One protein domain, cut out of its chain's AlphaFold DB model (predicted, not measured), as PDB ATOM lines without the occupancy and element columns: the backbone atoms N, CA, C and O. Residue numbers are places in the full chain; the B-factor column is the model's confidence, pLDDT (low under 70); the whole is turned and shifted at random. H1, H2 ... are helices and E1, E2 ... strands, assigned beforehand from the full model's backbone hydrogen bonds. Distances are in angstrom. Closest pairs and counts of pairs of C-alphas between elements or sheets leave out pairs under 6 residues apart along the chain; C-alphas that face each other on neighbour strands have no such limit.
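What this domain is: This is residues 137 to 195 of the 437 residues of an uncharacterized protein of Heliomicrobium undosum (UniProt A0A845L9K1). A two-stranded hairpin, E1 and E2, makes one end of an elongated shape and a loop, sticking out at residues 170 to 175, the other; between them sit H2 and H3, about perpendicular. Mixed in class, it has 59 printed residues, with three named helices and two named strands in the order H1 E1 E2 H2 H3, and an antiparallel sheet E1 - E2. It is compact, radius of gyration of the C-alphas 10.9 A, spanning 34 by 19 by 18 A.

Where its parts are: H1, residues 137 to 140, begins at C-alpha 137 (-81.211, -44.460, 99.556). E1 is 145 to 148, E2 151 to 154, H2 158 to 165, 10.6 A long, and H3 177 to 187, 15.7 A, ending at C-alpha 187 (-85.242, -34.980, 98.485).

How they stand to each other: H1 and H2 only just touch, with 3 pairs of C-alphas within 8 A, closest Leu 139 and Thr 160, 7.1 A. In the hairpin E1 and E2, N 146 and O 153 are 2.8 A apart, within hydrogen-bond range. H2 touches H3 at 79 degrees, closest C-alphas Ser 165 and Arg 177, 5.5 A. In H2 and H3 every O i to N i+4 pair is within range; H1 is too short for one.

The domain as a whole: The printed part has no cut; H2 to H3 is a long link. Residues 166 to 178 have pLDDT under 70.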
ATOM      1  N   PHE A 137     -82.357 -44.718  98.667       80.19
ATOM      2  CA  PHE A 137     -81.211 -44.460  99.556       80.19
ATOM      3  C   PHE A 137     -79.951 -45.221  99.133       80.19
ATOM      4  O   PHE A 137     -78.856 -44.667  99.127       80.19
ATOM      5  N   GLU A 138     -80.090 -46.478  98.705       80.12
ATOM      6  CA  GLU A 138     -78.955 -47.259  98.186       80.12
ATOM      7  C   GLU A 138     -78.373 -46.661  96.899       80.12
ATOM      8  O   GLU A 138     -77.180 -46.791  96.621       80.12
ATOM      9  N   LEU A 139     -79.205 -45.980  96.107       77.62
ATOM     10  CA  LEU A 139     -78.726 -45.203  94.972       77.62
ATOM     11  C   LEU A 139     -78.078 -43.888  95.423       77.62
ATOM     12  O   LEU A 139     -77.055 -43.513  94.858       77.62
ATOM     13  N   ALA A 140     -78.630 -43.226  96.445       81.62
ATOM     14  CA  ALA A 140     -78.075 -41.994  97.006       81.62
ATOM     15  C   ALA A 140     -76.655 -42.173  97.557       81.62
ATOM     16  O   ALA A 140     -75.800 -41.321  97.339       81.62
ATOM     17  N   LYS A 141     -76.346 -43.340  98.137       82.75
ATOM     18  CA  LYS A 141     -74.975 -43.712  98.542       82.75
ATOM     19  C   LYS A 141     -73.957 -43.705  97.390       82.75
ATOM     20  O   LYS A 141     -72.758 -43.664  97.636       82.75
ATOM     21  N   LYS A 142     -74.414 -43.756  96.133       83.62
ATOM     22  CA  LYS A 142     -73.572 -43.717  94.922       83.62
ATOM     23  C   LYS A 142     -73.462 -42.316  94.318       83.62
ATOM     24  O   LYS A 142     -72.910 -42.156  93.230       83.62
ATOM     25  N   PHE A 143     -74.028 -41.299  94.964       85.38
ATOM     26  CA  PHE A 143     -73.946 -39.928  94.483       85.38
ATOM     27  C   PHE A 143     -72.519 -39.400  94.610       85.38
ATOM     28  O   PHE A 143     -71.957 -39.350  95.700       85.38
ATOM     29  N   ASN A 144     -71.954 -38.920  93.500       85.94
ATOM     30  CA  ASN A 144     -70.782 -38.056  93.581       85.94
ATOM     31  C   ASN A 144     -71.267 -36.657  93.949       85.94
ATOM     32  O   ASN A 144     -71.941 -35.997  93.152       85.94
ATOM     33  N   ILE A 145     -70.950 -36.222  95.163       88.50
ATOM     34  CA  ILE A 145     -71.342 -34.908  95.662       88.50
ATOM     35  C   ILE A 145     -70.246 -33.908  95.303       88.50
ATOM     36  O   ILE A 145     -69.072 -34.104  95.611       88.50
ATOM     37  N   LEU A 146     -70.642 -32.825  94.644       87.81
ATOM     38  CA  LEU A 146     -69.781 -31.703  94.300       87.81
ATOM     39  C   LEU A 146     -70.275 -30.460  95.016       87.81
ATOM     40  O   LEU A 146     -71.421 -30.049  94.848       87.81
ATOM     41  N   GLU A 147     -69.395 -29.825  95.771       88.75
ATOM     42  CA  GLU A 147     -69.692 -28.530  96.360       88.75
ATOM     43  C   GLU A 147     -69.326 -27.415  95.374       88.75
ATOM     44  O   GLU A 147     -68.212 -27.374  94.853       88.75
ATOM     45  N   ILE A 148     -70.260 -26.517  95.068       83.69
ATOM     46  CA  ILE A 148     -70.055 -25.380  94.165       83.69
ATOM     47  C   ILE A 148     -70.678 -24.155  94.835       83.69
ATOM     48  O   ILE A 148     -71.881 -24.127  95.072       83.69
ATOM     49  N   PHE A 149     -69.857 -23.151  95.157       84.50
ATOM     50  CA  PHE A 149     -70.280 -21.906  95.824       84.50
ATOM     51  C   PHE A 149     -71.078 -22.131  97.124       84.50
ATOM     52  O   PHE A 149     -72.112 -21.506  97.342       84.50
ATOM     53  N   GLY A 150     -70.620 -23.060  97.972       82.19
ATOM     54  CA  GLY A 150     -71.278 -23.390  99.244       82.19
ATOM     55  C   GLY A 150     -72.583 -24.176  99.091       82.19
ATOM     56  O   GLY A 150     -73.377 -24.255 100.024       82.19
ATOM     57  N   ARG A 151     -72.849 -24.726  97.901       87.06
ATOM     58  CA  ARG A 151     -74.030 -25.546  97.613       87.06
ATOM     59  C   ARG A 151     -73.598 -26.929  97.161       87.06
ATOM     60  O   ARG A 151     -72.747 -27.056  96.283       87.06
ATOM     61  N   SER A 152     -74.206 -27.965  97.729       91.25
ATOM     62  CA  SER A 152     -73.955 -29.349  97.332       91.25
ATOM     63  C   SER A 152     -74.806 -29.723  96.115       91.25
ATOM     64  O   SER A 152     -76.013 -29.484  96.073       91.25
ATOM     65  N   TYR A 153     -74.174 -30.310  95.104       89.44
ATOM     66  CA  TYR A 153     -74.810 -30.806  93.890       89.44
ATOM     67  C   TYR A 153     -74.507 -32.289  93.713       89.44
ATOM     68  O   TYR A 153     -73.380 -32.728  93.926       89.44
ATOM     69  N   VAL A 154     -75.492 -33.050  93.245       88.94
ATOM     70  CA  VAL A 154     -75.310 -34.458  92.876       88.94
ATOM     71  C   VAL A 154     -74.879 -34.547  91.415       88.94
ATOM     72  O   VAL A 154     -75.589 -34.076  90.528       88.94
ATOM     73  N   CYS A 155     -73.734 -35.168  91.148       86.75
ATOM     74  CA  CYS A 155     -73.219 -35.432  89.805       86.75
ATOM     75  C   CYS A 155     -73.159 -36.949  89.559       86.75
ATOM     76  O   CYS A 155     -72.098 -37.568  89.681       86.75
ATOM     77  N   PRO A 156     -74.302 -37.584  89.254       79.06
ATOM     78  CA  PRO A 156     -74.345 -39.028  89.099       79.06
ATOM     79  C   PRO A 156     -73.581 -39.447  87.838       79.06
ATOM     80  O   PRO A 156     -73.598 -38.744  86.823       79.06
ATOM     81  N   ASP A 157     -72.943 -40.617  87.874       81.50
ATOM     82  CA  ASP A 157     -72.465 -41.258  86.647       81.50
ATOM     83  C   ASP A 157     -73.648 -41.599  85.712       81.50
ATOM     84  O   ASP A 157     -74.821 -41.483  86.078       81.50
ATOM     85  N   TYR A 158     -73.356 -42.028  84.483       81.12
ATOM     86  CA  TYR A 158     -74.396 -42.324  83.492       81.12
ATOM     87  C   TYR A 158     -75.401 -43.392  83.963       81.12
ATOM     88  O   TYR A 158     -76.610 -43.222  83.785       81.12
ATOM     89  N   ILE A 159     -74.923 -44.473  84.584       82.56
ATOM     90  CA  ILE A 159     -75.760 -45.572  85.076       82.56
ATOM     91  C   ILE A 159     -76.634 -45.066  86.226       82.56
ATOM     92  O   ILE A 159     -77.855 -45.240  86.195       82.56
ATOM     93  N   THR A 160     -76.035 -44.377  87.197       80.81
ATOM     94  CA  THR A 160     -76.730 -43.779  88.341       80.81
ATOM     95  C   THR A 160     -77.777 -42.763  87.870       80.81
ATOM     96  O   THR A 160     -78.915 -42.813  88.324       80.81
ATOM     97  N   HIS A 161     -77.475 -41.928  86.871       79.62
ATOM     98  CA  HIS A 161     -78.430 -40.991  86.268       79.62
ATOM     99  C   HIS A 161     -79.632 -41.709  85.632       79.62
ATOM    100  O   HIS A 161     -80.784 -41.303  85.821       79.62
ATOM    101  N   VAL A 162     -79.392 -42.784  84.872       78.31
ATOM    102  CA  VAL A 162     -80.466 -43.586  84.265       78.31
ATOM    103  C   VAL A 162     -81.344 -44.206  85.350       78.31
ATOM    104  O   VAL A 162     -82.568 -44.088  85.266       78.31
ATOM    105  N   LEU A 163     -80.746 -44.795  86.386       77.19
ATOM    106  CA  LEU A 163     -81.478 -45.365  87.518       77.19
ATOM    107  C   LEU A 163     -82.282 -44.295  88.266       77.19
ATOM    108  O   LEU A 163     -83.460 -44.520  88.545       77.19
ATOM    109  N   MET A 164     -81.707 -43.107  88.485       74.25
ATOM    110  CA  MET A 164     -82.393 -41.971  89.106       74.25
ATOM    111  C   MET A 164     -83.613 -41.531  88.298       74.25
ATOM    112  O   MET A 164     -84.696 -41.341  88.841       74.25
ATOM    113  N   SER A 165     -83.488 -41.453  86.973       71.38
ATOM    114  CA  SER A 165     -84.620 -41.098  86.107       71.38
ATOM    115  C   SER A 165     -85.760 -42.127  86.143       71.38
ATOM    116  O   SER A 165     -86.910 -41.798  85.852       71.38
ATOM    117  N   GLN A 166     -85.461 -43.374  86.519       69.75
ATOM    118  CA  GLN A 166     -86.448 -44.435  86.708       69.75
ATOM    119  C   GLN A 166     -87.058 -44.420  88.118       69.75
ATOM    120  O   GLN A 166     -88.003 -45.177  88.373       69.75
ATOM    121  N   MET A 167     -86.557 -43.573  89.031       65.94
ATOM    122  CA  MET A 167     -87.017 -43.552  90.414       65.94
ATOM    123  C   MET A 167     -88.489 -43.142  90.517       65.94
ATOM    124  O   MET A 167     -89.289 -43.853  91.120       65.94
ATOM    125  N   CYS A 168     -88.889 -42.094  89.797       57.72
ATOM    126  CA  CYS A 168     -90.236 -41.522  89.850       57.72
ATOM    127  C   CYS A 168     -91.271 -42.193  88.922       57.72
ATOM    128  O   CYS A 168     -92.177 -41.530  88.416       57.72
ATOM    129  N   ARG A 169     -91.188 -43.509  88.686       48.62
ATOM    130  CA  ARG A 169     -92.279 -44.239  88.008       48.62
ATOM    131  C   ARG A 169     -93.485 -44.358  88.948       48.62
ATOM    132  O   ARG A 169     -93.580 -45.307  89.717       48.62
ATOM    133  N   GLY A 170     -94.370 -43.366  88.872       50.94
ATOM    134  CA  GLY A 170     -95.639 -43.292  89.605       50.94
ATOM    135  C   GLY A 170     -96.412 -41.987  89.374       50.94
ATOM    136  O   GLY A 170     -97.634 -41.993  89.443       50.94
ATOM    137  N   ARG A 171     -95.733 -40.887  89.013       47.94
ATOM    138  CA  ARG A 171     -96.377 -39.626  88.610       47.94
ATOM    139  C   ARG A 171     -95.962 -39.273  87.182       47.94
ATOM    140  O   ARG A 171     -94.799 -38.981  86.946       47.94
ATOM    141  N   THR A 172     -96.924 -39.447  86.275       39.38
ATOM    142  CA  THR A 172     -97.064 -38.933  84.896       39.38
ATOM    143  C   THR A 172     -95.850 -38.921  83.946       39.38
ATOM    144  O   THR A 172     -94.740 -38.494  84.239       39.38
ATOM    145  N   ARG A 173     -96.115 -39.337  82.700       46.38
ATOM    146  CA  ARG A 173     -95.194 -39.362  81.544       46.38
ATOM    147  C   ARG A 173     -94.719 -37.970  81.069       46.38
ATOM    148  O   ARG A 173     -94.132 -37.881  79.997       46.38
ATOM    149  N   GLU A 174     -94.967 -36.904  81.824       45.94
ATOM    150  CA  GLU A 174     -94.873 -35.516  81.345       45.94
ATOM    151  C   GLU A 174     -93.610 -34.759  81.774       45.94
ATOM    152  O   GLU A 174     -93.308 -33.713  81.204       45.94
ATOM    153  N   PHE A 175     -92.819 -35.270  82.721       49.09
ATOM    154  CA  PHE A 175     -91.630 -34.549  83.187       49.09
ATOM    155  C   PHE A 175     -90.345 -34.979  82.467       49.09
ATOM    156  O   PHE A 175     -90.023 -36.163  82.353       49.09
ATOM    157  N   GLN A 176     -89.561 -33.991  82.017       61.53
ATOM    158  CA  GLN A 176     -88.214 -34.205  81.478       61.53
ATOM    159  C   GLN A 176     -87.340 -34.952  82.502       61.53
ATOM    160  O   GLN A 176     -87.324 -34.590  83.678       61.53
ATOM    161  N   ARG A 177     -86.557 -35.954  82.064       65.50
ATOM    162  CA  ARG A 177     -85.684 -36.791  82.930       65.50
ATOM    163  C   ARG A 177     -84.830 -35.977  83.909       65.50
ATOM    164  O   ARG A 177     -84.627 -36.390  85.043       65.50
ATOM    165  N   SER A 178     -84.377 -34.800  83.491       67.81
ATOM    166  CA  SER A 178     -83.630 -33.855  84.320       67.81
ATOM    167  C   SER A 178     -84.372 -33.342  85.546       67.81
ATOM    168  O   SER A 178     -83.756 -33.117  86.583       67.81
ATOM    169  N   TYR A 179     -85.680 -33.127  85.436       71.12
ATOM    170  CA  TYR A 179     -86.493 -32.657  86.551       71.12
ATOM    171  C   TYR A 179     -86.567 -33.715  87.655       71.12
ATOM    172  O   TYR A 179     -86.404 -33.388  88.825       71.12
ATOM    173  N   ILE A 180     -86.723 -34.984  87.264       70.88
ATOM    174  CA  ILE A 180     -86.769 -36.130  88.180       70.88
ATOM    175  C   ILE A 180     -85.465 -36.237  88.971       70.88
ATOM    176  O   ILE A 180     -85.492 -36.258  90.195       70.88
ATOM    177  N   VAL A 181     -84.322 -36.215  88.284       74.25
ATOM    178  CA  VAL A 181     -83.002 -36.304  88.932       74.25
ATOM    179  C   VAL A 181     -82.760 -35.108  89.863       74.25
ATOM    180  O   VAL A 181     -82.256 -35.280  90.969       74.25
ATOM    181  N   SER A 182     -83.175 -33.904  89.448       79.69
ATOM    182  CA  SER A 182     -83.111 -32.694  90.278       79.69
ATOM    183  C   SER A 182     -83.955 -32.802  91.542       79.69
ATOM    184  O   SER A 182     -83.501 -32.415  92.615       79.69
ATOM    185  N   LYS A 183     -85.176 -33.333  91.417       78.12
ATOM    186  CA  LYS A 183     -86.065 -33.551  92.555       78.12
ATOM    187  C   LYS A 183     -85.453 -34.561  93.522       78.12
ATOM    188  O   LYS A 183     -85.288 -34.213  94.679       78.12
ATOM    189  N   CYS A 184     -85.002 -35.718  93.030       77.44
ATOM    190  CA  CYS A 184     -84.332 -36.712  93.867       77.44
ATOM    191  C   CYS A 184     -83.149 -36.102  94.628       77.44
ATOM    192  O   CYS A 184     -83.039 -36.295  95.828       77.44
ATOM    193  N   ALA A 185     -82.293 -35.315  93.966       84.31
ATOM    194  CA  ALA A 185     -81.181 -34.648  94.645       84.31
ATOM    195  C   ALA A 185     -81.654 -33.750  95.806       84.31
ATOM    196  O   ALA A 185     -81.050 -33.779  96.876       84.31
ATOM    197  N   ARG A 186     -82.751 -33.002  95.624       83.75
ATOM    198  CA  ARG A 186     -83.346 -32.171  96.684       83.75
ATOM    199  C   ARG A 186     -83.978 -32.980  97.808       83.75
ATOM    200  O   ARG A 186     -83.819 -32.596  98.960       83.75
ATOM    201  N   ASP A 187     -84.637 -34.089  97.486       80.75
ATOM    202  CA  ASP A 187     -85.242 -34.980  98.485       80.75
ATOM    203  C   ASP A 187     -84.167 -35.590  99.414       80.75
ATOM    204  O   ASP A 187     -84.449 -35.886 100.570       80.75
ATOM    205  N   PHE A 188     -82.917 -35.699  98.944       83.25
ATOM    206  CA  PHE A 188     -81.742 -36.094  99.738       83.25
ATOM    207  C   PHE A 188     -80.945 -34.907 100.325       83.25
ATOM    208  O   PHE A 188     -79.814 -35.079 100.769       83.25
ATOM    209  N   GLY A 189     -81.506 -33.694 100.331       84.06
ATOM    210  CA  GLY A 189     -80.893 -32.524 100.974       84.06
ATOM    211  C   GLY A 189     -79.825 -31.794 100.150       84.06
ATOM    212  O   GLY A 189     -79.125 -30.931 100.678       84.06
ATOM    213  N   HIS A 190     -79.689 -32.093  98.855       88.62
ATOM    214  CA  HIS A 190     -78.778 -31.371  97.963       88.62
ATOM    215  C   HIS A 190     -79.477 -30.214  97.242       88.62
ATOM    216  O   HIS A 190     -80.682 -30.234  97.006       88.62
ATOM    217  N   TYR A 191     -78.719 -29.204  96.807       87.44
ATOM    218  CA  TYR A 191     -79.278 -28.060  96.075       87.44
ATOM    219  C   TYR A 191     -79.893 -28.476  94.729       87.44
ATOM    220  O   TYR A 191     -80.880 -27.906  94.259       87.44
ATOM    221  N   GLY A 192     -79.312 -29.493  94.093       87.25
ATOM    222  CA  GLY A 192     -79.846 -30.080  92.875       87.25
ATOM    223  C   GLY A 192     -78.871 -31.052  92.231       87.25
ATOM    224  O   GLY A 192     -77.906 -31.501  92.846       87.25
ATOM    225  N   TYR A 193     -79.119 -31.359  90.963       86.81
ATOM    226  CA  TYR A 193     -78.247 -32.219  90.171       86.81
ATOM    227  C   TYR A 193     -77.417 -31.400  89.175       86.81
ATOM    228  O   TYR A 193     -77.892 -30.413  88.602       86.81
ATOM    229  N   LEU A 194     -76.179 -31.828  88.946       83.25
ATOM    230  CA  LEU A 194     -75.294 -31.301  87.920       83.25
ATOM    231  C   LEU A 194     -75.174 -32.349  86.811       83.25
ATOM    232  O   LEU A 194     -74.755 -33.478  87.054       83.25
ATOM    233  N   ARG A 195     -75.552 -31.991  85.579       76.19
ATOM    234  CA  ARG A 195     -75.321 -32.875  84.426       76.19
ATOM    235  C   ARG A 195     -73.825 -33.061  84.212       76.19
ATOM    236  O   ARG A 195     -73.079 -32.092  84.345       76.19
TER     237      ARG A 195